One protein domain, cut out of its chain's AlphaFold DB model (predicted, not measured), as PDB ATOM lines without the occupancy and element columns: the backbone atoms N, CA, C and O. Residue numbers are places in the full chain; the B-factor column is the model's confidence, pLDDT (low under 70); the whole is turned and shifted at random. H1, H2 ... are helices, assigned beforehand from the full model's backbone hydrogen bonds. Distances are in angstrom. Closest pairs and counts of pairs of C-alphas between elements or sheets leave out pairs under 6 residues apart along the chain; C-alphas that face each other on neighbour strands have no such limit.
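What this domain is: This is residues 6 to 28 and 48 to 172 of the 388 residues of an uncharacterized protein of Parcubacteria group bacterium GW2011_GWC1_43_30 (UniProt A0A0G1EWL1). Five long helices, H1, H2, H4, H6 and H7, lie side by side in that order as a flat, zigzag slab, each running opposite to the one before. The short helices H3 and H5 sit in the turns at opposite ends of H4, and H1 is only loosely placed beside H2 at one edge. The printed part has 148 residues with seven named helices, H1 to H7 in order along the chain, and no named strand; the class is all helix. The whole is loose, with a radius of gyration of the C-alphas of 18.2 A, and spans 54 by 43 by 21 A.

How they stand to each other: Start with H1, residues 6 to 28, and H2, residues 48 to 76: they are close but not clearly touching, closest at the C-alphas of Ile 27 and Arg 55, 7.9 A apart, and run opposite ways at a shallow tilt of 6 degrees. H3, residues 84 to 89, only just touches H2, with 3 pairs of C-alphas within 8 A; H2 uses residues 74 to 75 alone, and the closest C-alphas, Tyr 75 and Arg 87, are 6.2 A apart. Next comes H4, residues 95 to 114, the hub; it touches H2, closest at the C-alphas of Leu 67 and Phe 98, 6.8 A, at a shallow tilt of 12 degrees, opposite ways. H5, residues 116 to 123, and H4 touch only at the corner, closest at the C-alphas of Trp 112 and Trp 119, 5.1 A. H6, residues 128 to 142, touches H4 with residues 136 to 140 alone, closest at the C-alphas of Val 139 and Ala 97, 5.9 A, at a shallow tilt of 21 degrees, opposite ways. H6 and H7, residues 147 to 171, form a helical hairpin at a shallow tilt of 24 degrees, their closest C-alphas, Thr 138 and Gly 153, 4.4 A apart. H4 and H7 are apart. Every O i to N i+4 pair is within hydrogen-bond range in H2 to H7; in H1 it is 17 of 19.

Where its parts are: Find C-alpha 6 at (113.208, 135.516, 233.214); from there H1 runs 32.1 A. H2 begins at C-alpha 48 and runs 42.1 A, H4 28.6 A, H6 21.4 A, and H7 35.7 A to C-alpha 171 at (74.058, 129.097, 261.957).

The domain as a whole: The two C-alphas farthest apart, Ala 80 and Gly 170, are 54.3 A apart. Residues 29 to 47 are not printed, and C-alphas 28 and 48 are 13.9 A apart across this cut. Of the links that are printed whole, H2 to H3 is short and the others are tight. The mean pLDDT of the printed part is 71.1, with 46 residues under 70, among them residues 6 to 28 and 48 to 57.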
ATOM      1  N   ALA A   6     113.539 136.817 233.802       50.97
ATOM      2  CA  ALA A   6     113.208 135.516 233.214       50.97
ATOM      3  C   ALA A   6     114.077 134.355 233.742       50.97
ATOM      4  O   ALA A   6     113.570 133.264 233.991       50.97
ATOM      5  N   THR A   7     115.368 134.594 233.979       61.81
ATOM      6  CA  THR A   7     116.309 133.597 234.510       61.81
ATOM      7  C   THR A   7     116.022 133.279 235.978       61.81
ATOM      8  O   THR A   7     116.106 132.125 236.379       61.81
ATOM      9  N   ILE A   8     115.604 134.276 236.769       57.59
ATOM     10  CA  ILE A   8     115.193 134.088 238.172       57.59
ATOM     11  C   ILE A   8     113.882 133.291 238.250       57.59
ATOM     12  O   ILE A   8     113.767 132.369 239.055       57.59
ATOM     13  N   TYR A   9     112.915 133.589 237.375       52.25
ATOM     14  CA  TYR A   9     111.673 132.813 237.275       52.25
ATOM     15  C   TYR A   9     111.949 131.342 236.921       52.25
ATOM     16  O   TYR A   9     111.429 130.446 237.585       52.25
ATOM     17  N   ALA A  10     112.812 131.090 235.933       53.00
ATOM     18  CA  ALA A  10     113.159 129.736 235.510       53.00
ATOM     19  C   ALA A  10     113.958 128.954 236.568       53.00
ATOM     20  O   ALA A  10     113.699 127.773 236.773       53.00
ATOM     21  N   LEU A  11     114.901 129.598 237.264       59.16
ATOM     22  CA  LEU A  11     115.771 128.919 238.232       59.16
ATOM     23  C   LEU A  11     115.147 128.732 239.615       59.16
ATOM     24  O   LEU A  11     115.629 127.889 240.363       59.16
ATOM     25  N   VAL A  12     114.114 129.500 239.978       58.53
ATOM     26  CA  VAL A  12     113.568 129.458 241.345       58.53
ATOM     27  C   VAL A  12     112.103 129.041 241.388       58.53
ATOM     28  O   VAL A  12     111.742 128.178 242.184       58.53
ATOM     29  N   ILE A  13     111.252 129.571 240.506       52.69
ATOM     30  CA  ILE A  13     109.817 129.251 240.554       52.69
ATOM     31  C   ILE A  13     109.536 127.851 240.007       52.69
ATOM     32  O   ILE A  13     108.708 127.132 240.571       52.69
ATOM     33  N   VAL A  14     110.246 127.427 238.959       50.22
ATOM     34  CA  VAL A  14     110.069 126.084 238.388       50.22
ATOM     35  C   VAL A  14     110.452 124.997 239.407       50.22
ATOM     36  O   VAL A  14     109.601 124.151 239.684       50.22
ATOM     37  N   PRO A  15     111.625 125.034 240.075       57.53
ATOM     38  CA  PRO A  15     111.963 124.029 241.086       57.53
ATOM     39  C   PRO A  15     111.026 124.040 242.295       57.53
ATOM     40  O   PRO A  15     110.621 122.975 242.749       57.53
ATOM     41  N   VAL A  16     110.615 125.218 242.784       56.50
ATOM     42  CA  VAL A  16     109.660 125.318 243.905       56.50
ATOM     43  C   VAL A  16     108.310 124.699 243.533       56.50
ATOM     44  O   VAL A  16     107.709 123.998 244.349       56.50
ATOM     45  N   SER A  17     107.855 124.879 242.291       47.53
ATOM     46  CA  SER A  17     106.612 124.275 241.795       47.53
ATOM     47  C   SER A  17     106.713 122.747 241.701       47.53
ATOM     48  O   SER A  17     105.794 122.049 242.130       47.53
ATOM     49  N   PHE A  18     107.846 122.213 241.226       51.97
ATOM     50  CA  PHE A  18     108.100 120.766 241.185       51.97
ATOM     51  C   PHE A  18     108.220 120.142 242.582       51.97
ATOM     52  O   PHE A  18     107.666 119.069 242.815       51.97
ATOM     53  N   VAL A  19     108.879 120.817 243.528       65.50
ATOM     54  CA  VAL A  19     108.964 120.371 244.931       65.50
ATOM     55  C   VAL A  19     107.578 120.358 245.571       65.50
ATOM     56  O   VAL A  19     107.204 119.377 246.211       65.50
ATOM     57  N   THR A  20     106.777 121.398 245.340       55.16
ATOM     58  CA  THR A  20     105.405 121.477 245.863       55.16
ATOM     59  C   THR A  20     104.528 120.359 245.290       55.16
ATOM     60  O   THR A  20     103.844 119.671 246.044       55.16
ATOM     61  N   ALA A  21     104.598 120.110 243.978       48.53
ATOM     62  CA  ALA A  21     103.877 119.013 243.333       48.53
ATOM     63  C   ALA A  21     104.322 117.632 243.853       48.53
ATOM     64  O   ALA A  21     103.478 116.790 244.155       48.53
ATOM     65  N   GLY A  22     105.630 117.414 244.028       63.19
ATOM     66  CA  GLY A  22     106.180 116.176 244.586       63.19
ATOM     67  C   GLY A  22     105.714 115.911 246.019       63.19
ATOM     68  O   GLY A  22     105.357 114.782 246.351       63.19
ATOM     69  N   ILE A  23     105.630 116.953 246.851       59.94
ATOM     70  CA  ILE A  23     105.112 116.842 248.221       59.94
ATOM     71  C   ILE A  23     103.616 116.511 248.222       59.94
ATOM     72  O   ILE A  23     103.188 115.656 248.993       59.94
ATOM     73  N   LEU A  24     102.815 117.123 247.345       53.47
ATOM     74  CA  LEU A  24     101.384 116.811 247.234       53.47
ATOM     75  C   LEU A  24     101.141 115.362 246.780       53.47
ATOM     76  O   LEU A  24     100.284 114.681 247.346       53.47
ATOM     77  N   VAL A  25     101.926 114.866 245.817       54.31
ATOM     78  CA  VAL A  25     101.883 113.460 245.374       54.31
ATOM     79  C   VAL A  25     102.319 112.519 246.495       54.31
ATOM     80  O   VAL A  25     101.667 111.501 246.724       54.31
ATOM     81  N   PHE A  26     103.372 112.870 247.238       62.78
ATOM     82  CA  PHE A  26     103.815 112.094 248.391       62.78
ATOM     83  C   PHE A  26     102.717 112.016 249.453       62.78
ATOM     84  O   PHE A  26     102.354 110.915 249.845       62.78
ATOM     85  N   ILE A  27     102.105 113.145 249.835       56.81
ATOM     86  CA  ILE A  27     100.978 113.195 250.784       56.81
ATOM     87  C   ILE A  27      99.815 112.316 250.309       56.81
ATOM     88  O   ILE A  27      99.252 111.575 251.114       56.81
ATOM     89  N   ALA A  28      99.463 112.351 249.022       51.12
ATOM     90  CA  ALA A  28      98.420 111.492 248.459       51.12
ATOM     91  C   ALA A  28      98.788 109.997 248.538       51.12
ATOM     92  O   ALA A  28      97.941 109.173 248.877       51.12
ATOM     93  N   ASP A  48      91.284 109.674 261.019       49.97
ATOM     94  CA  ASP A  48      90.903 110.734 260.088       49.97
ATOM     95  C   ASP A  48      91.037 112.153 260.679       49.97
ATOM     96  O   ASP A  48      91.428 113.079 259.971       49.97
ATOM     97  N   VAL A  49      90.793 112.349 261.981       49.25
ATOM     98  CA  VAL A  49      90.897 113.669 262.640       49.25
ATOM     99  C   VAL A  49      92.364 114.062 262.836       49.25
ATOM    100  O   VAL A  49      92.757 115.193 262.546       49.25
ATOM    101  N   VAL A  50      93.203 113.119 263.270       48.81
ATOM    102  CA  VAL A  50      94.644 113.359 263.465       48.81
ATOM    103  C   VAL A  50      95.346 113.568 262.121       48.81
ATOM    104  O   VAL A  50      96.177 114.468 261.988       48.81
ATOM    105  N   THR A  51      94.973 112.805 261.090       53.91
ATOM    106  CA  THR A  51      95.546 112.968 259.745       53.91
ATOM    107  C   THR A  51      95.111 114.268 259.064       53.91
ATOM    108  O   THR A  51      95.933 114.868 258.368       53.91
ATOM    109  N   LEU A  52      93.889 114.773 259.298       57.88
ATOM    110  CA  LEU A  52      93.478 116.098 258.804       57.88
ATOM    111  C   LEU A  52      94.307 117.238 259.420       57.88
ATOM    112  O   LEU A  52      94.729 118.141 258.696       57.88
ATOM    113  N   SER A  53      94.588 117.174 260.725       61.03
ATOM    114  CA  SER A  53      95.380 118.195 261.424       61.03
ATOM    115  C   SER A  53      96.825 118.256 260.912       61.03
ATOM    116  O   SER A  53      97.330 119.331 260.585       61.03
ATOM    117  N   THR A  54      97.482 117.105 260.738       64.88
ATOM    118  CA  THR A  54      98.861 117.053 260.220       64.88
ATOM    119  C   THR A  54      98.957 117.582 258.788       64.88
ATOM    120  O   THR A  54      99.875 118.338 258.468       64.88
ATOM    121  N   ARG A  55      97.989 117.245 257.922       64.50
ATOM    122  CA  ARG A  55      97.933 117.746 256.536       64.50
ATOM    123  C   ARG A  55      97.820 119.269 256.485       64.50
ATOM    124  O   ARG A  55      98.498 119.895 255.672       64.50
ATOM    125  N   PHE A  56      97.015 119.860 257.368       68.50
ATOM    126  CA  PHE A  56      96.921 121.311 257.491       68.50
ATOM    127  C   PHE A  56      98.268 121.939 257.857       68.50
ATOM    128  O   PHE A  56      98.712 122.850 257.166       68.50
ATOM    129  N   TRP A  57      98.936 121.443 258.902       69.12
ATOM    130  CA  TRP A  57     100.199 122.027 259.358       69.12
ATOM    131  C   TRP A  57     101.294 121.944 258.299       69.12
ATOM    132  O   TRP A  57     102.042 122.903 258.124       69.12
ATOM    133  N   VAL A  58     101.346 120.852 257.534       72.50
ATOM    134  CA  VAL A  58     102.273 120.730 256.402       72.50
ATOM    135  C   VAL A  58     101.977 121.787 255.334       72.50
ATOM    136  O   VAL A  58     102.889 122.502 254.923       72.50
ATOM    137  N   LEU A  59     100.716 121.944 254.918       66.94
ATOM    138  CA  LEU A  59     100.331 122.962 253.931       66.94
ATOM    139  C   LEU A  59     100.567 124.389 254.441       66.94
ATOM    140  O   LEU A  59     101.033 125.240 253.686       66.94
ATOM    141  N   PHE A  60     100.292 124.645 255.719       73.31
ATOM    142  CA  PHE A  60     100.522 125.933 256.362       73.31
ATOM    143  C   PHE A  60     102.013 126.283 256.385       73.31
ATOM    144  O   PHE A  60     102.401 127.348 255.908       73.31
ATOM    145  N   VAL A  61     102.863 125.371 256.869       76.44
ATOM    146  CA  VAL A  61     104.320 125.564 256.916       76.44
ATOM    147  C   VAL A  61     104.886 125.761 255.509       76.44
ATOM    148  O   VAL A  61     105.700 126.661 255.304       76.44
ATOM    149  N   LEU A  62     104.421 124.990 254.523       74.25
ATOM    150  CA  LEU A  62     104.810 125.182 253.124       74.25
ATOM    151  C   LEU A  62     104.374 126.548 252.588       74.25
ATOM    152  O   LEU A  62     105.174 127.223 251.946       74.25
ATOM    153  N   GLY A  63     103.152 126.990 252.886       73.44
ATOM    154  CA  GLY A  63     102.663 128.318 252.512       73.44
ATOM    155  C   GLY A  63     103.515 129.444 253.104       73.44
ATOM    156  O   GLY A  63     103.901 130.368 252.386       73.44
ATOM    157  N   VAL A  64     103.882 129.336 254.385       74.75
ATOM    158  CA  VAL A  64     104.791 130.281 255.059       74.75
ATOM    159  C   VAL A  64     106.181 130.266 254.421       74.75
ATOM    160  O   VAL A  64     106.758 131.327 254.184       74.75
ATOM    161  N   LEU A  65     106.724 129.091 254.096       77.56
ATOM    162  CA  LEU A  65     108.032 128.976 253.446       77.56
ATOM    163  C   LEU A  65     108.033 129.590 252.044       77.56
ATOM    164  O   LEU A  65     108.937 130.359 251.720       77.56
ATOM    165  N   VAL A  66     107.010 129.308 251.234       75.44
ATOM    166  CA  VAL A  66     106.843 129.920 249.907       75.44
ATOM    167  C   VAL A  66     106.762 131.440 250.033       75.44
ATOM    168  O   VAL A  66     107.432 132.143 249.277       75.44
ATOM    169  N   LEU A  67     106.020 131.952 251.019       73.62
ATOM    170  CA  LEU A  67     105.931 133.385 251.296       73.62
ATOM    171  C   LEU A  67     107.291 133.991 251.656       73.62
ATOM    172  O   LEU A  67     107.661 135.031 251.109       73.62
ATOM    173  N   LEU A  68     108.040 133.360 252.560       77.94
ATOM    174  CA  LEU A  68     109.362 133.830 252.977       77.94
ATOM    175  C   LEU A  68     110.329 133.867 251.791       77.94
ATOM    176  O   LEU A  68     110.947 134.900 251.538       77.94
ATOM    177  N   VAL A  69     110.403 132.779 251.023       79.44
ATOM    178  CA  VAL A  69     111.263 132.674 249.836       79.44
ATOM    179  C   VAL A  69     110.880 133.728 248.800       79.44
ATOM    180  O   VAL A  69     111.738 134.474 248.328       79.44
ATOM    181  N   TRP A  70     109.592 133.852 248.485       78.69
ATOM    182  CA  TRP A  70     109.097 134.843 247.535       78.69
ATOM    183  C   TRP A  70     109.393 136.281 247.995       78.69
ATOM    184  O   TRP A  70     109.829 137.107 247.187       78.69
ATOM    185  N   THR A  71     109.229 136.574 249.290       74.81
ATOM    186  CA  THR A  71     109.514 137.895 249.876       74.81
ATOM    187  C   THR A  71     111.002 138.220 249.778       74.81
ATOM    188  O   THR A  71     111.362 139.318 249.359       74.81
ATOM    189  N   VAL A  72     111.873 137.258 250.098       81.81
ATOM    190  CA  VAL A  72     113.330 137.409 249.991       81.81
ATOM    191  C   VAL A  72     113.750 137.645 248.540       81.81
ATOM    192  O   VAL A  72     114.487 138.589 248.272       81.81
ATOM    193  N   ILE A  73     113.244 136.860 247.584       79.75
ATOM    194  CA  ILE A  73     113.564 137.029 246.156       79.75
ATOM    195  C   ILE A  73     113.140 138.415 245.665       79.75
ATOM    196  O   ILE A  73     113.931 139.116 245.032       79.75
ATOM    197  N   ASN A  74     111.916 138.844 245.985       75.44
ATOM    198  CA  ASN A  74     111.444 140.171 245.594       75.44
ATOM    199  C   ASN A  74     112.271 141.278 246.250       75.44
ATOM    200  O   ASN A  74     112.653 142.233 245.572       75.44
ATOM    201  N   TYR A  75     112.613 141.132 247.529       79.25
ATOM    202  CA  TYR A  75     113.449 142.090 248.245       79.25
ATOM    203  C   TYR A  75     114.846 142.226 247.624       79.25
ATOM    204  O   TYR A  75     115.332 143.345 247.448       79.25
ATOM    205  N   LEU A  76     115.470 141.102 247.259       83.31
ATOM    206  CA  LEU A  76     116.801 141.055 246.644       83.31
ATOM    207  C   LEU A  76     116.803 141.523 245.183       83.31
ATOM    208  O   LEU A  76     117.829 141.982 244.693       83.31
ATOM    209  N   SER A  77     115.666 141.445 244.489       81.94
ATOM    210  CA  SER A  77     115.543 141.898 243.097       81.94
ATOM    211  C   SER A  77     115.530 143.426 242.922       81.94
ATOM    212  O   SER A  77     115.597 143.910 241.792       81.94
ATOM    213  N   HIS A  78     115.452 144.194 244.017       82.75
ATOM    214  CA  HIS A  78     115.463 145.657 243.987       82.75
ATOM    215  C   HIS A  78     116.890 146.229 244.110       82.75
ATOM    216  O   HIS A  78     117.696 145.693 244.875       82.75
ATOM    217  N   PRO A  79     117.207 147.349 243.428       90.44
ATOM    218  CA  PRO A  79     118.513 147.999 243.521       90.44
ATOM    219  C   PRO A  79     118.922 148.330 244.963       90.44
ATOM    220  O   PRO A  79     118.095 148.711 245.799       90.44
ATOM    221  N   ALA A  80     120.217 148.227 245.265       88.88
ATOM    222  CA  ALA A  80     120.761 148.713 246.530       88.88
ATOM    223  C   ALA A  80     120.418 150.208 246.709       88.88
ATOM    224  O   ALA A  80     120.575 150.992 245.778       88.88
ATOM    225  N   GLY A  81     119.894 150.585 247.881       90.69
ATOM    226  CA  GLY A  81     119.488 151.963 248.193       90.69
ATOM    227  C   GLY A  81     117.985 152.259 248.107       90.69
ATOM    228  O   GLY A  81     117.548 153.276 248.634       90.69
ATOM    229  N   THR A  82     117.158 151.382 247.521       89.69
ATOM    230  CA  THR A  82     115.693 151.571 247.560       89.69
ATOM    231  C   THR A  82     115.158 151.362 248.988       89.69
ATOM    232  O   THR A  82     115.431 150.298 249.556       89.69
ATOM    233  N   PRO A  83     114.378 152.296 249.569       90.31
ATOM    234  CA  PRO A  83     113.790 152.139 250.900       90.31
ATOM    235  C   PRO A  83     112.940 150.867 251.015       90.31
ATOM    236  O   PRO A  83     112.208 150.515 250.088       90.31
ATOM    237  N   MET A  84     112.990 150.193 252.169       80.62
ATOM    238  CA  MET A  84     112.264 148.935 252.417       80.62
ATOM    239  C   MET A  84     110.758 149.047 252.134       80.62
ATOM    240  O   MET A  84     110.173 148.142 251.546       80.62
ATOM    241  N   THR A  85     110.139 150.177 252.479       78.12
ATOM    242  CA  THR A  85     108.717 150.453 252.218       78.12
ATOM    243  C   THR A  85     108.388 150.456 250.726       78.12
ATOM    244  O   THR A  85     107.381 149.881 250.316       78.12
ATOM    245  N   GLN A  86     109.260 151.030 249.897       81.75
ATOM    246  CA  GLN A  86     109.089 151.071 248.447       81.75
ATOM    247  C   GLN A  86     109.318 149.692 247.811       81.75
ATOM    248  O   GLN A  86     108.596 149.317 246.890       81.75
ATOM    249  N   ARG A  87     110.258 148.898 248.347       82.31
ATOM    250  CA  ARG A  87     110.484 147.506 247.914       82.31
ATOM    251  C   ARG A  87     109.282 146.609 248.212       82.31
ATOM    252  O   ARG A  87     108.857 145.845 247.352       82.31
ATOM    253  N   LEU A  88     108.723 146.715 249.418       75.56
ATOM    254  CA  LEU A  88     107.549 145.937 249.826       75.56
ATOM    255  C   LEU A  88     106.279 146.391 249.091       75.56
ATOM    256  O   LEU A  88     105.453 145.554 248.736       75.56
ATOM    257  N   GLY A  89     106.138 147.695 248.826       73.25
ATOM    258  CA  GLY A  89     105.007 148.253 248.079       73.25
ATOM    259  C   GLY A  89     105.022 147.944 246.576       73.25
ATOM    260  O   GLY A  89     103.965 147.925 245.954       73.25
ATOM    261  N   GLY A  90     106.200 147.689 245.996       75.44
ATOM    262  CA  GLY A  90     106.370 147.355 244.577       75.44
ATOM    263  C   GLY A  90     106.368 145.857 244.252       75.44
ATOM    264  O   GLY A  90     106.409 145.496 243.077       75.44
ATOM    265  N   ALA A  91     106.344 144.979 245.259       72.88
ATOM    266  CA  ALA A  91     106.375 143.537 245.046       72.88
ATOM    267  C   ALA A  91     105.026 143.023 244.502       72.88
ATOM    268  O   ALA A  91     103.965 143.412 244.987       72.88
ATOM    269  N   THR A  92     105.058 142.144 243.496       70.50
ATOM    270  CA  THR A  92     103.854 141.575 242.863       70.50
ATOM    271  C   THR A  92     103.862 140.045 242.926       70.50
ATOM    272  O   THR A  92     104.793 139.435 242.385       70.50
ATOM    273  N   PRO A  93     102.844 139.406 243.532       66.75
ATOM    274  CA  PRO A  93     101.702 140.021 244.225       66.75
ATOM    275  C   PRO A  93     102.134 140.663 245.555       66.75
ATOM    276  O   PRO A  93     103.095 140.211 246.148       66.75
ATOM    277  N   PRO A  94     101.473 141.712 246.053       69.69
ATOM    278  CA  PRO A  94     101.927 142.402 247.256       69.69
ATOM    279  C   PRO A  94     101.913 141.484 248.488       69.69
ATOM    280  O   PRO A  94     101.043 140.628 248.627       69.69
ATOM    281  N   VAL A  95     102.864 141.687 249.409       68.88
ATOM    282  CA  VAL A  95     103.083 140.852 250.614       68.88
ATOM    283  C   VAL A  95     101.796 140.623 251.415       68.88
ATOM    284  O   VAL A  95     101.561 139.538 251.945       68.88
ATOM    285  N   TRP A  96     100.924 141.628 251.474       70.44
ATOM    286  CA  TRP A  96      99.660 141.524 252.193       70.44
ATOM    287  C   TRP A  96      98.686 140.516 251.560       70.44
ATOM    288  O   TRP A  96      97.898 139.923 252.287       70.44
ATOM    289  N   ALA A  97      98.746 140.257 250.247       70.62
ATOM    290  CA  ALA A  97      97.861 139.293 249.588       70.62
ATOM    291  C   ALA A  97      98.111 137.869 250.105       70.62
ATOM    292  O   ALA A  97      97.176 137.117 250.378       70.62
ATOM    293  N   PHE A  98      99.380 137.534 250.330       71.88
ATOM    294  CA  PHE A  98      99.759 136.287 250.980       71.88
ATOM    295  C   PHE A  98      99.377 136.252 252.461       71.88
ATOM    296  O   PHE A  98      98.939 135.210 252.938       71.88
ATOM    297  N   ALA A  99      99.497 137.373 253.181       71.56
ATOM    298  CA  ALA A  99      99.050 137.449 254.571       71.56
ATOM    299  C   ALA A  99      97.540 137.179 254.698       71.56
ATOM    300  O   ALA A  99      97.124 136.490 255.628       71.56
ATOM    301  N   VAL A 100      96.722 137.650 253.747       72.12
ATOM    302  CA  VAL A 100      95.283 137.349 253.739       72.12
ATOM    303  C   VAL A 100      95.020 135.877 253.431       72.12
ATOM    304  O   VAL A 100      94.229 135.261 254.137       72.12
ATOM    305  N   LEU A 101      95.693 135.289 252.436       74.62
ATOM    306  CA  LEU A 101      95.563 133.851 252.157       74.62
ATOM    307  C   LEU A 101      95.919 133.011 253.389       74.62
ATOM    308  O   LEU A 101      95.150 132.135 253.774       74.62
ATOM    309  N   LEU A 102      97.035 133.337 254.046       76.31
ATOM    310  CA  LEU A 102      97.458 132.681 255.277       76.31
ATOM    311  C   LEU A 102      96.399 132.837 256.378       76.31
ATOM    312  O   LEU A 102      96.027 131.852 257.005       76.31
ATOM    313  N   GLY A 103      95.863 134.047 256.563       77.50
ATOM    314  CA  GLY A 103      94.810 134.330 257.538       77.50
ATOM    315  C   GLY A 103      93.520 133.547 257.287       77.50
ATOM    316  O   GLY A 103      92.953 133.002 258.228       77.50
ATOM    317  N   VAL A 104      93.082 133.423 256.029       77.06
ATOM    318  CA  VAL A 104      91.911 132.613 255.645       77.06
ATOM    319  C   VAL A 104      92.154 131.142 255.957       77.06
ATOM    320  O   VAL A 104      91.312 130.488 256.568       77.06
ATOM    321  N   THR A 105      93.328 130.623 255.597       78.19
ATOM    322  CA  THR A 105      93.726 129.246 255.904       78.19
ATOM    323  C   THR A 105      93.754 128.993 257.415       78.19
ATOM    324  O   THR A 105      93.181 128.005 257.874       78.19
ATOM    325  N   THR A 106      94.336 129.899 258.206       75.44
ATOM    326  CA  THR A 106      94.345 129.811 259.675       75.44
ATOM    327  C   THR A 106      92.942 129.883 260.270       75.44
ATOM    328  O   THR A 106      92.634 129.103 261.167       75.44
ATOM    329  N   PHE A 107      92.081 130.776 259.770       79.62
ATOM    330  CA  PHE A 107      90.694 130.894 260.217       79.62
ATOM    331  C   PHE A 107      89.932 129.582 260.019       79.62
ATOM    332  O   PHE A 107      89.327 129.082 260.964       79.62
ATOM    333  N   HIS A 108      90.011 128.992 258.822       78.44
ATOM    334  CA  HIS A 108      89.340 127.726 258.521       78.44
ATOM    335  C   HIS A 108      89.789 126.595 259.438       78.44
ATOM    336  O   HIS A 108      88.969 125.826 259.936       78.44
ATOM    337  N   TRP A 109      91.089 126.525 259.715       77.94
ATOM    338  CA  TRP A 109      91.615 125.522 260.629       77.94
ATOM    339  C   TRP A 109      91.209 125.750 262.074       77.94
ATOM    340  O   TRP A 109      90.786 124.798 262.720       77.94
ATOM    341  N   LEU A 110      91.290 126.984 262.579       74.56
ATOM    342  CA  LEU A 110      90.819 127.302 263.928       74.56
ATOM    343  C   LEU A 110      89.338 126.956 264.070       74.56
ATOM    344  O   LEU A 110      88.936 126.374 265.073       74.56
ATOM    345  N   PHE A 111      88.538 127.260 263.048       74.94
ATOM    346  CA  PHE A 111      87.113 126.974 263.061       74.94
ATOM    347  C   PHE A 111      86.826 125.464 263.084       74.94
ATOM    348  O   PHE A 111      86.019 125.001 263.890       74.94
ATOM    349  N   TRP A 112      87.563 124.680 262.292       81.12
ATOM    350  CA  TRP A 112      87.525 123.217 262.359       81.12
ATOM    351  C   TRP A 112      88.012 122.658 263.704       81.12
ATOM    352  O   TRP A 112      87.373 121.764 264.251       81.12
ATOM    353  N   ALA A 113      89.107 123.185 264.252       69.81
ATOM    354  CA  ALA A 113      89.712 122.702 265.491       69.81
ATOM    355  C   ALA A 113      88.825 122.966 266.717       69.81
ATOM    356  O   ALA A 113      88.756 122.132 267.616       69.81
ATOM    357  N   ILE A 114      88.136 124.111 266.747       70.50
ATOM    358  CA  ILE A 114      87.227 124.488 267.837       70.50
ATOM    359  C   ILE A 114      85.901 123.723 267.739       70.50
ATOM    360  O   ILE A 114      85.331 123.346 268.760       70.50
ATOM    361  N   GLY A 115      85.397 123.482 266.525       74.38
ATOM    362  CA  GLY A 115      84.081 122.885 266.318       74.38
ATOM    363  C   GLY A 115      83.994 122.081 265.025       74.38
ATOM    364  O   GLY A 115      83.382 122.558 264.068       74.38
ATOM    365  N   PRO A 116      84.511 120.841 264.976       73.50
ATOM    366  CA  PRO A 116      84.549 120.051 263.743       73.50
ATOM    367  C   PRO A 116      83.148 119.726 263.199       73.50
ATOM    368  O   PRO A 116      82.958 119.648 261.986       73.50
ATOM    369  N   GLY A 117      82.146 119.594 264.079       72.25
ATOM    370  CA  GLY A 117      80.743 119.441 263.681       72.25
ATOM    371  C   GLY A 117      80.197 120.689 262.984       72.25
ATOM    372  O   GLY A 117      79.694 120.594 261.867       72.25
ATOM    373  N   ALA A 118      80.375 121.862 263.599       72.00
ATOM    374  CA  ALA A 118      79.964 123.141 263.020       72.00
ATOM    375  C   ALA A 118      80.699 123.428 261.703       72.00
ATOM    376  O   ALA A 118      80.082 123.878 260.740       72.00
ATOM    377  N   TRP A 119      81.990 123.097 261.632       77.94
ATOM    378  CA  TRP A 119      82.772 123.166 260.405       77.94
ATOM    379  C   TRP A 119      82.194 122.287 259.299       77.94
ATOM    380  O   TRP A 119      82.008 122.775 258.193       77.94
ATOM    381  N   ASN A 120      81.884 121.016 259.569       73.81
ATOM    382  CA  ASN A 120      81.325 120.123 258.551       73.81
ATOM    383  C   ASN A 120      79.957 120.599 258.057       73.81
ATOM    384  O   ASN A 120      79.687 120.544 256.860       73.81
ATOM    385  N   THR A 121      79.114 121.098 258.963       73.62
ATOM    386  CA  THR A 121      77.839 121.725 258.605       73.62
ATOM    387  C   THR A 121      78.046 122.989 257.768       73.62
ATOM    388  O   THR A 121      77.299 123.244 256.828       73.62
ATOM    389  N   TRP A 122      79.064 123.787 258.083       76.12
ATOM    390  CA  TRP A 122      79.369 124.991 257.328       76.12
ATOM    391  C   TRP A 122      79.980 124.682 255.955       76.12
ATOM    392  O   TRP A 122      79.588 125.289 254.965       76.12
ATOM    393  N   LEU A 123      80.871 123.693 255.870       78.50
ATOM    394  CA  LEU A 123      81.485 123.205 254.635       78.50
ATOM    395  C   LEU A 123      80.441 122.656 253.652       78.50
ATOM    396  O   LEU A 123      80.603 122.807 252.442       78.50
ATOM    397  N   SER A 124      79.370 122.035 254.159       75.50
ATOM    398  CA  SER A 124      78.254 121.545 253.344       75.50
ATOM    399  C   SER A 124      77.229 122.625 252.980       75.50
ATOM    400  O   SER A 124      76.345 122.374 252.159       75.50
ATOM    401  N   SER A 125      77.350 123.836 253.532       76.25
ATOM    402  CA  SER A 125      76.495 124.963 253.163       76.25
ATOM    403  C   SER A 125      76.738 125.392 251.716       76.25
ATOM    404  O   SER A 125      77.877 125.560 251.271       76.25
ATOM    405  N   GLN A 126      75.655 125.713 251.003       79.31
ATOM    406  CA  GLN A 126      75.723 126.312 249.665       79.31
ATOM    407  C   GLN A 126      76.459 127.666 249.653       79.31
ATOM    408  O   GLN A 126      76.931 128.105 248.606       79.31
ATOM    409  N   THR A 127      76.594 128.324 250.809       75.38
ATOM    410  CA  THR A 127      77.291 129.612 250.938       75.38
ATOM    411  C   THR A 127      78.808 129.487 251.099       75.38
ATOM    412  O   THR A 127      79.505 130.482 250.903       75.38
ATOM    413  N   PHE A 128      79.348 128.295 251.386       77.56
ATOM    414  CA  PHE A 128      80.773 128.106 251.685       77.56
ATOM    415  C   PHE A 128      81.693 128.508 250.523       77.56
ATOM    416  O   PHE A 128      82.594 129.339 250.678       77.56
ATOM    417  N   TRP A 129      81.473 127.938 249.337       76.94
ATOM    418  CA  TRP A 129      82.313 128.199 248.165       76.94
ATOM    419  C   TRP A 129      82.184 129.632 247.635       76.94
ATOM    420  O   TRP A 129      83.225 130.260 247.421       76.94
ATOM    421  N   PRO A 130      80.968 130.204 247.487       74.25
ATOM    422  CA  PRO A 130      80.806 131.609 247.112       74.25
ATOM    423  C   PRO A 130      81.524 132.565 248.065       74.25
ATOM    424  O   PRO A 130      82.159 133.521 247.624       74.25
ATOM    425  N   MET A 131      81.476 132.285 249.369       73.44
ATOM    426  CA  MET A 131      82.115 133.111 250.385       73.44
ATOM    427  C   MET A 131      83.647 133.098 250.258       73.44
ATOM    428  O   MET A 131      84.282 134.152 250.245       73.44
ATOM    429  N   ASN A 132      84.251 131.919 250.101       75.06
ATOM    430  CA  ASN A 132      85.696 131.789 249.897       75.06
ATOM    431  C   ASN A 132      86.164 132.440 248.590       75.06
ATOM    432  O   ASN A 132      87.176 133.144 248.575       75.06
ATOM    433  N   ALA A 133      85.404 132.258 247.508       72.62
ATOM    434  CA  ALA A 133      85.671 132.920 246.238       72.62
ATOM    435  C   ALA A 133      85.615 134.449 246.381       72.62
ATOM    436  O   ALA A 133      86.502 135.136 245.881       72.62
ATOM    437  N   ALA A 134      84.636 134.986 247.118       73.81
ATOM    438  CA  ALA A 134      84.531 136.419 247.382       73.81
ATOM    439  C   ALA A 134      85.744 136.964 248.153       73.81
ATOM    440  O   ALA A 134      86.245 138.032 247.797       73.81
ATOM    441  N   ILE A 135      86.272 136.233 249.146       73.19
ATOM    442  CA  ILE A 135      87.497 136.639 249.856       73.19
ATOM    443  C   ILE A 135      88.693 136.673 248.896       73.19
ATOM    444  O   ILE A 135      89.412 137.671 248.843       73.19
ATOM    445  N   ILE A 136      88.892 135.617 248.101       75.06
ATOM    446  CA  ILE A 136      90.010 135.534 247.147       75.06
ATOM    447  C   ILE A 136      89.917 136.653 246.102       75.06
ATOM    448  O   ILE A 136      90.907 137.335 245.838       75.06
ATOM    449  N   LEU A 137      88.728 136.884 245.540       72.31
ATOM    450  CA  LEU A 137      88.491 137.955 244.571       72.31
ATOM    451  C   LEU A 137      88.703 139.334 245.197       72.31
ATOM    452  O   LEU A 137      89.319 140.193 244.574       72.31
ATOM    453  N   THR A 138      88.268 139.537 246.440       71.81
ATOM    454  CA  THR A 138      88.520 140.779 247.181       71.81
ATOM    455  C   THR A 138      90.017 141.051 247.302       71.81
ATOM    456  O   THR A 138      90.470 142.147 246.974       71.81
ATOM    457  N   VAL A 139      90.800 140.049 247.718       70.50
ATOM    458  CA  VAL A 139      92.266 140.148 247.823       70.50
ATOM    459  C   VAL A 139      92.887 140.451 246.468       70.50
ATOM    460  O   VAL A 139      93.718 141.350 246.349       70.50
ATOM    461  N   PHE A 140      92.454 139.743 245.428       73.06
ATOM    462  CA  PHE A 140      92.944 139.957 244.076       73.06
ATOM    463  C   PHE A 140      92.685 141.392 243.602       73.06
ATOM    464  O   PHE A 140      93.618 142.073 243.178       73.06
ATOM    465  N   PHE A 141      91.453 141.888 243.717       71.06
ATOM    466  CA  PHE A 141      91.080 143.217 243.232       71.06
ATOM    467  C   PHE A 141      91.674 144.352 244.068       71.06
ATOM    468  O   PHE A 141      92.123 145.350 243.503       71.06
ATOM    469  N   ALA A 142      91.781 144.182 245.387       67.81
ATOM    470  CA  ALA A 142      92.467 145.148 246.242       67.81
ATOM    471  C   ALA A 142      93.982 145.223 245.950       67.81
ATOM    472  O   ALA A 142      94.599 146.259 246.198       67.81
ATOM    473  N   SER A 143      94.580 144.161 245.383       66.44
ATOM    474  CA  SER A 143      96.004 144.106 245.000       66.44
ATOM    475  C   SER A 143      96.339 144.822 243.699       66.44
ATOM    476  O   SER A 143      97.508 145.103 243.434       66.44
ATOM    477  N   GLN A 144      95.327 145.181 242.915       75.19
ATOM    478  CA  GLN A 144      95.522 145.925 241.682       75.19
ATOM    479  C   GLN A 144      95.792 147.408 241.978       75.19
ATOM    480  O   GLN A 144      95.214 148.020 242.882       75.19
ATOM    481  N   GLN A 145      96.675 148.022 241.189       72.56
ATOM    482  CA  GLN A 145      97.051 149.431 241.373       72.56
ATOM    483  C   GLN A 145      95.972 150.424 240.894       72.56
ATOM    484  O   GLN A 145      96.030 151.600 241.245       72.56
ATOM    485  N   GLY A 146      94.963 149.968 240.143       82.25
ATOM    486  CA  GLY A 146      93.879 150.815 239.637       82.25
ATOM    487  C   GLY A 146      92.826 151.153 240.697       82.25
ATOM    488  O   GLY A 146      92.322 150.270 241.390       82.25
ATOM    489  N   THR A 147      92.426 152.426 240.780       79.12
ATOM    490  CA  THR A 147      91.337 152.897 241.659       79.12
ATOM    491  C   THR A 147      90.036 152.132 241.428       79.12
ATOM    492  O   THR A 147      89.411 151.704 242.393       79.12
ATOM    493  N   ALA A 148      89.671 151.871 240.168       75.62
ATOM    494  CA  ALA A 148      88.485 151.085 239.822       75.62
ATOM    495  C   ALA A 148      88.522 149.664 240.415       75.62
ATOM    496  O   ALA A 148      87.538 149.203 240.988       75.62
ATOM    497  N   ALA A 149      89.673 148.991 240.351       70.38
ATOM    498  CA  ALA A 149      89.831 147.654 240.915       70.38
ATOM    499  C   ALA A 149      89.743 147.662 242.451       70.38
ATOM    500  O   ALA A 149      89.113 146.782 243.031       70.38
ATOM    501  N   ARG A 150      90.267 148.701 243.114       75.56
ATOM    502  CA  ARG A 150      90.111 148.872 244.568       75.56
ATOM    503  C   ARG A 150      88.651 149.064 244.980       75.56
ATOM    504  O   ARG A 150      88.228 148.460 245.962       75.56
ATOM    505  N   PHE A 151      87.877 149.847 244.225       78.62
ATOM    506  CA  PHE A 151      86.439 150.009 244.470       78.62
ATOM    507  C   PHE A 151      85.673 148.692 244.300       78.62
ATOM    508  O   PHE A 151      84.853 148.358 245.153       78.62
ATOM    509  N   ILE A 152      85.981 147.915 243.254       76.38
ATOM    510  CA  ILE A 152      85.393 146.582 243.046       76.38
ATOM    511  C   ILE A 152      85.739 145.652 244.217       76.38
ATOM    512  O   ILE A 152      84.853 144.993 244.755       76.38
ATOM    513  N   GLY A 153      87.000 145.638 244.660       75.31
ATOM    514  CA  GLY A 153      87.426 144.847 245.817       75.31
ATOM    515  C   GLY A 153      86.672 145.221 247.096       75.31
ATOM    516  O   GLY A 153      86.191 144.344 247.805       75.31
ATOM    517  N   LEU A 154      86.499 146.516 247.365       77.81
ATOM    518  CA  LEU A 154      85.795 146.993 248.557       77.81
ATOM    519  C   LEU A 154      84.294 146.657 248.514       77.81
ATOM    520  O   LEU A 154      83.734 146.231 249.521       77.81
ATOM    521  N   ALA A 155      83.657 146.765 247.344       78.44
ATOM    522  CA  ALA A 155      82.265 146.360 247.152       78.44
ATOM    523  C   ALA A 155      82.063 144.848 247.375       78.44
ATOM    524  O   ALA A 155      81.128 144.447 248.070       78.44
ATOM    525  N   LEU A 156      82.966 144.013 246.847       77.50
ATOM    526  CA  LEU A 156      82.949 142.563 247.073       77.50
ATOM    527  C   LEU A 156      83.172 142.206 248.549       77.50
ATOM    528  O   LEU A 156      82.531 141.284 249.052       77.50
ATOM    529  N   TRP A 157      84.015 142.958 249.261       77.12
ATOM    530  CA  TRP A 157      84.244 142.760 250.693       77.12
ATOM    531  C   TRP A 157      83.015 143.089 251.546       77.12
ATOM    532  O   TRP A 157      82.655 142.325 252.440       77.12
ATOM    533  N   VAL A 158      82.334 144.202 251.256       79.19
ATOM    534  CA  VAL A 158      81.083 144.565 251.942       79.19
ATOM    535  C   VAL A 158      80.007 143.515 251.674       79.19
ATOM    536  O   VAL A 158      79.345 143.067 252.607       79.19
ATOM    537  N   LEU A 159      79.872 143.063 250.423       78.56
ATOM    538  CA  LEU A 159      78.948 141.986 250.069       78.56
ATOM    539  C   LEU A 159      79.272 140.694 250.836       78.56
ATOM    540  O   LEU A 159      78.366 140.057 251.370       78.56
ATOM    541  N   PHE A 160      80.556 140.343 250.946       78.31
ATOM    542  CA  PHE A 160      81.017 139.221 251.759       78.31
ATOM    543  C   PHE A 160      80.592 139.364 253.225       78.31
ATOM    544  O   PHE A 160      80.025 138.421 253.765       78.31
ATOM    545  N   LEU A 161      80.803 140.522 253.862       77.62
ATOM    546  CA  LEU A 161      80.409 140.730 255.260       77.62
ATOM    547  C   LEU A 161      78.898 140.621 255.468       77.62
ATOM    548  O   LEU A 161      78.464 140.080 256.480       77.62
ATOM    549  N   VAL A 162      78.098 141.099 254.514       78.62
ATOM    550  CA  VAL A 162      76.636 140.975 254.571       78.62
ATOM    551  C   VAL A 162      76.217 139.508 254.459       78.62
ATOM    552  O   VAL A 162      75.450 139.029 255.289       78.62
ATOM    553  N   VAL A 163      76.756 138.762 253.489       75.44
ATOM    554  CA  VAL A 163      76.429 137.337 253.299       75.44
ATOM    555  C   VAL A 163      76.928 136.489 254.471       75.44
ATOM    556  O   VAL A 163      76.187 135.646 254.974       75.44
ATOM    557  N   ALA A 164      78.155 136.727 254.935       71.44
ATOM    558  CA  ALA A 164      78.727 136.053 256.093       71.44
ATOM    559  C   ALA A 164      77.957 136.402 257.371       71.44
ATOM    560  O   ALA A 164      77.690 135.509 258.163       71.44
ATOM    561  N   GLY A 165      77.538 137.657 257.549       74.81
ATOM    562  CA  GLY A 165      76.719 138.096 258.677       74.81
ATOM    563  C   GLY A 165      75.339 137.437 258.692       74.81
ATOM    564  O   GLY A 165      74.943 136.892 259.715       74.81
ATOM    565  N   ILE A 166      74.638 137.410 257.554       73.00
ATOM    566  CA  ILE A 166      73.327 136.748 257.422       73.00
ATOM    567  C   ILE A 166      73.460 135.232 257.630       73.00
ATOM    568  O   ILE A 166      72.680 134.638 258.373       73.00
ATOM    569  N   GLY A 167      74.466 134.604 257.014       64.81
ATOM    570  CA  GLY A 167      74.728 133.173 257.165       64.81
ATOM    571  C   GLY A 167      75.122 132.797 258.594       64.81
ATOM    572  O   GLY A 167      74.589 131.839 259.150       64.81
ATOM    573  N   ALA A 168      76.001 133.579 259.222       65.19
ATOM    574  CA  ALA A 168      76.398 133.381 260.610       65.19
ATOM    575  C   ALA A 168      75.223 133.591 261.567       65.19
ATOM    576  O   ALA A 168      75.106 132.836 262.521       65.19
ATOM    577  N   TYR A 169      74.316 134.533 261.301       65.81
ATOM    578  CA  TYR A 169      73.135 134.745 262.143       65.81
ATOM    579  C   TYR A 169      72.183 133.536 262.148       65.81
ATOM    580  O   TYR A 169      71.574 133.231 263.169       65.81
ATOM    581  N   GLY A 170      72.078 132.821 261.022       60.81
ATOM    582  CA  GLY A 170      71.290 131.587 260.930       60.81
ATOM    583  C   GLY A 170      71.965 130.364 261.564       60.81
ATOM    584  O   GLY A 170      71.278 129.510 262.117       60.81
ATOM    585  N   TYR A 171      73.298 130.274 261.499       58.44
ATOM    586  CA  TYR A 171      74.058 129.097 261.957       58.44
ATOM    587  C   TYR A 171      74.606 129.200 263.379       58.44
ATOM    588  O   TYR A 171      74.727 128.190 264.070       58.44
ATOM    589  N   PHE A 172      74.935 130.408 263.820       55.34
ATOM    590  CA  PHE A 172      75.242 130.735 265.201       55.34
ATOM    591  C   PHE A 172      74.030 131.455 265.775       55.34
ATOM    592  O   PHE A 172      74.008 132.688 265.774       55.34
TER     593      PHE A 172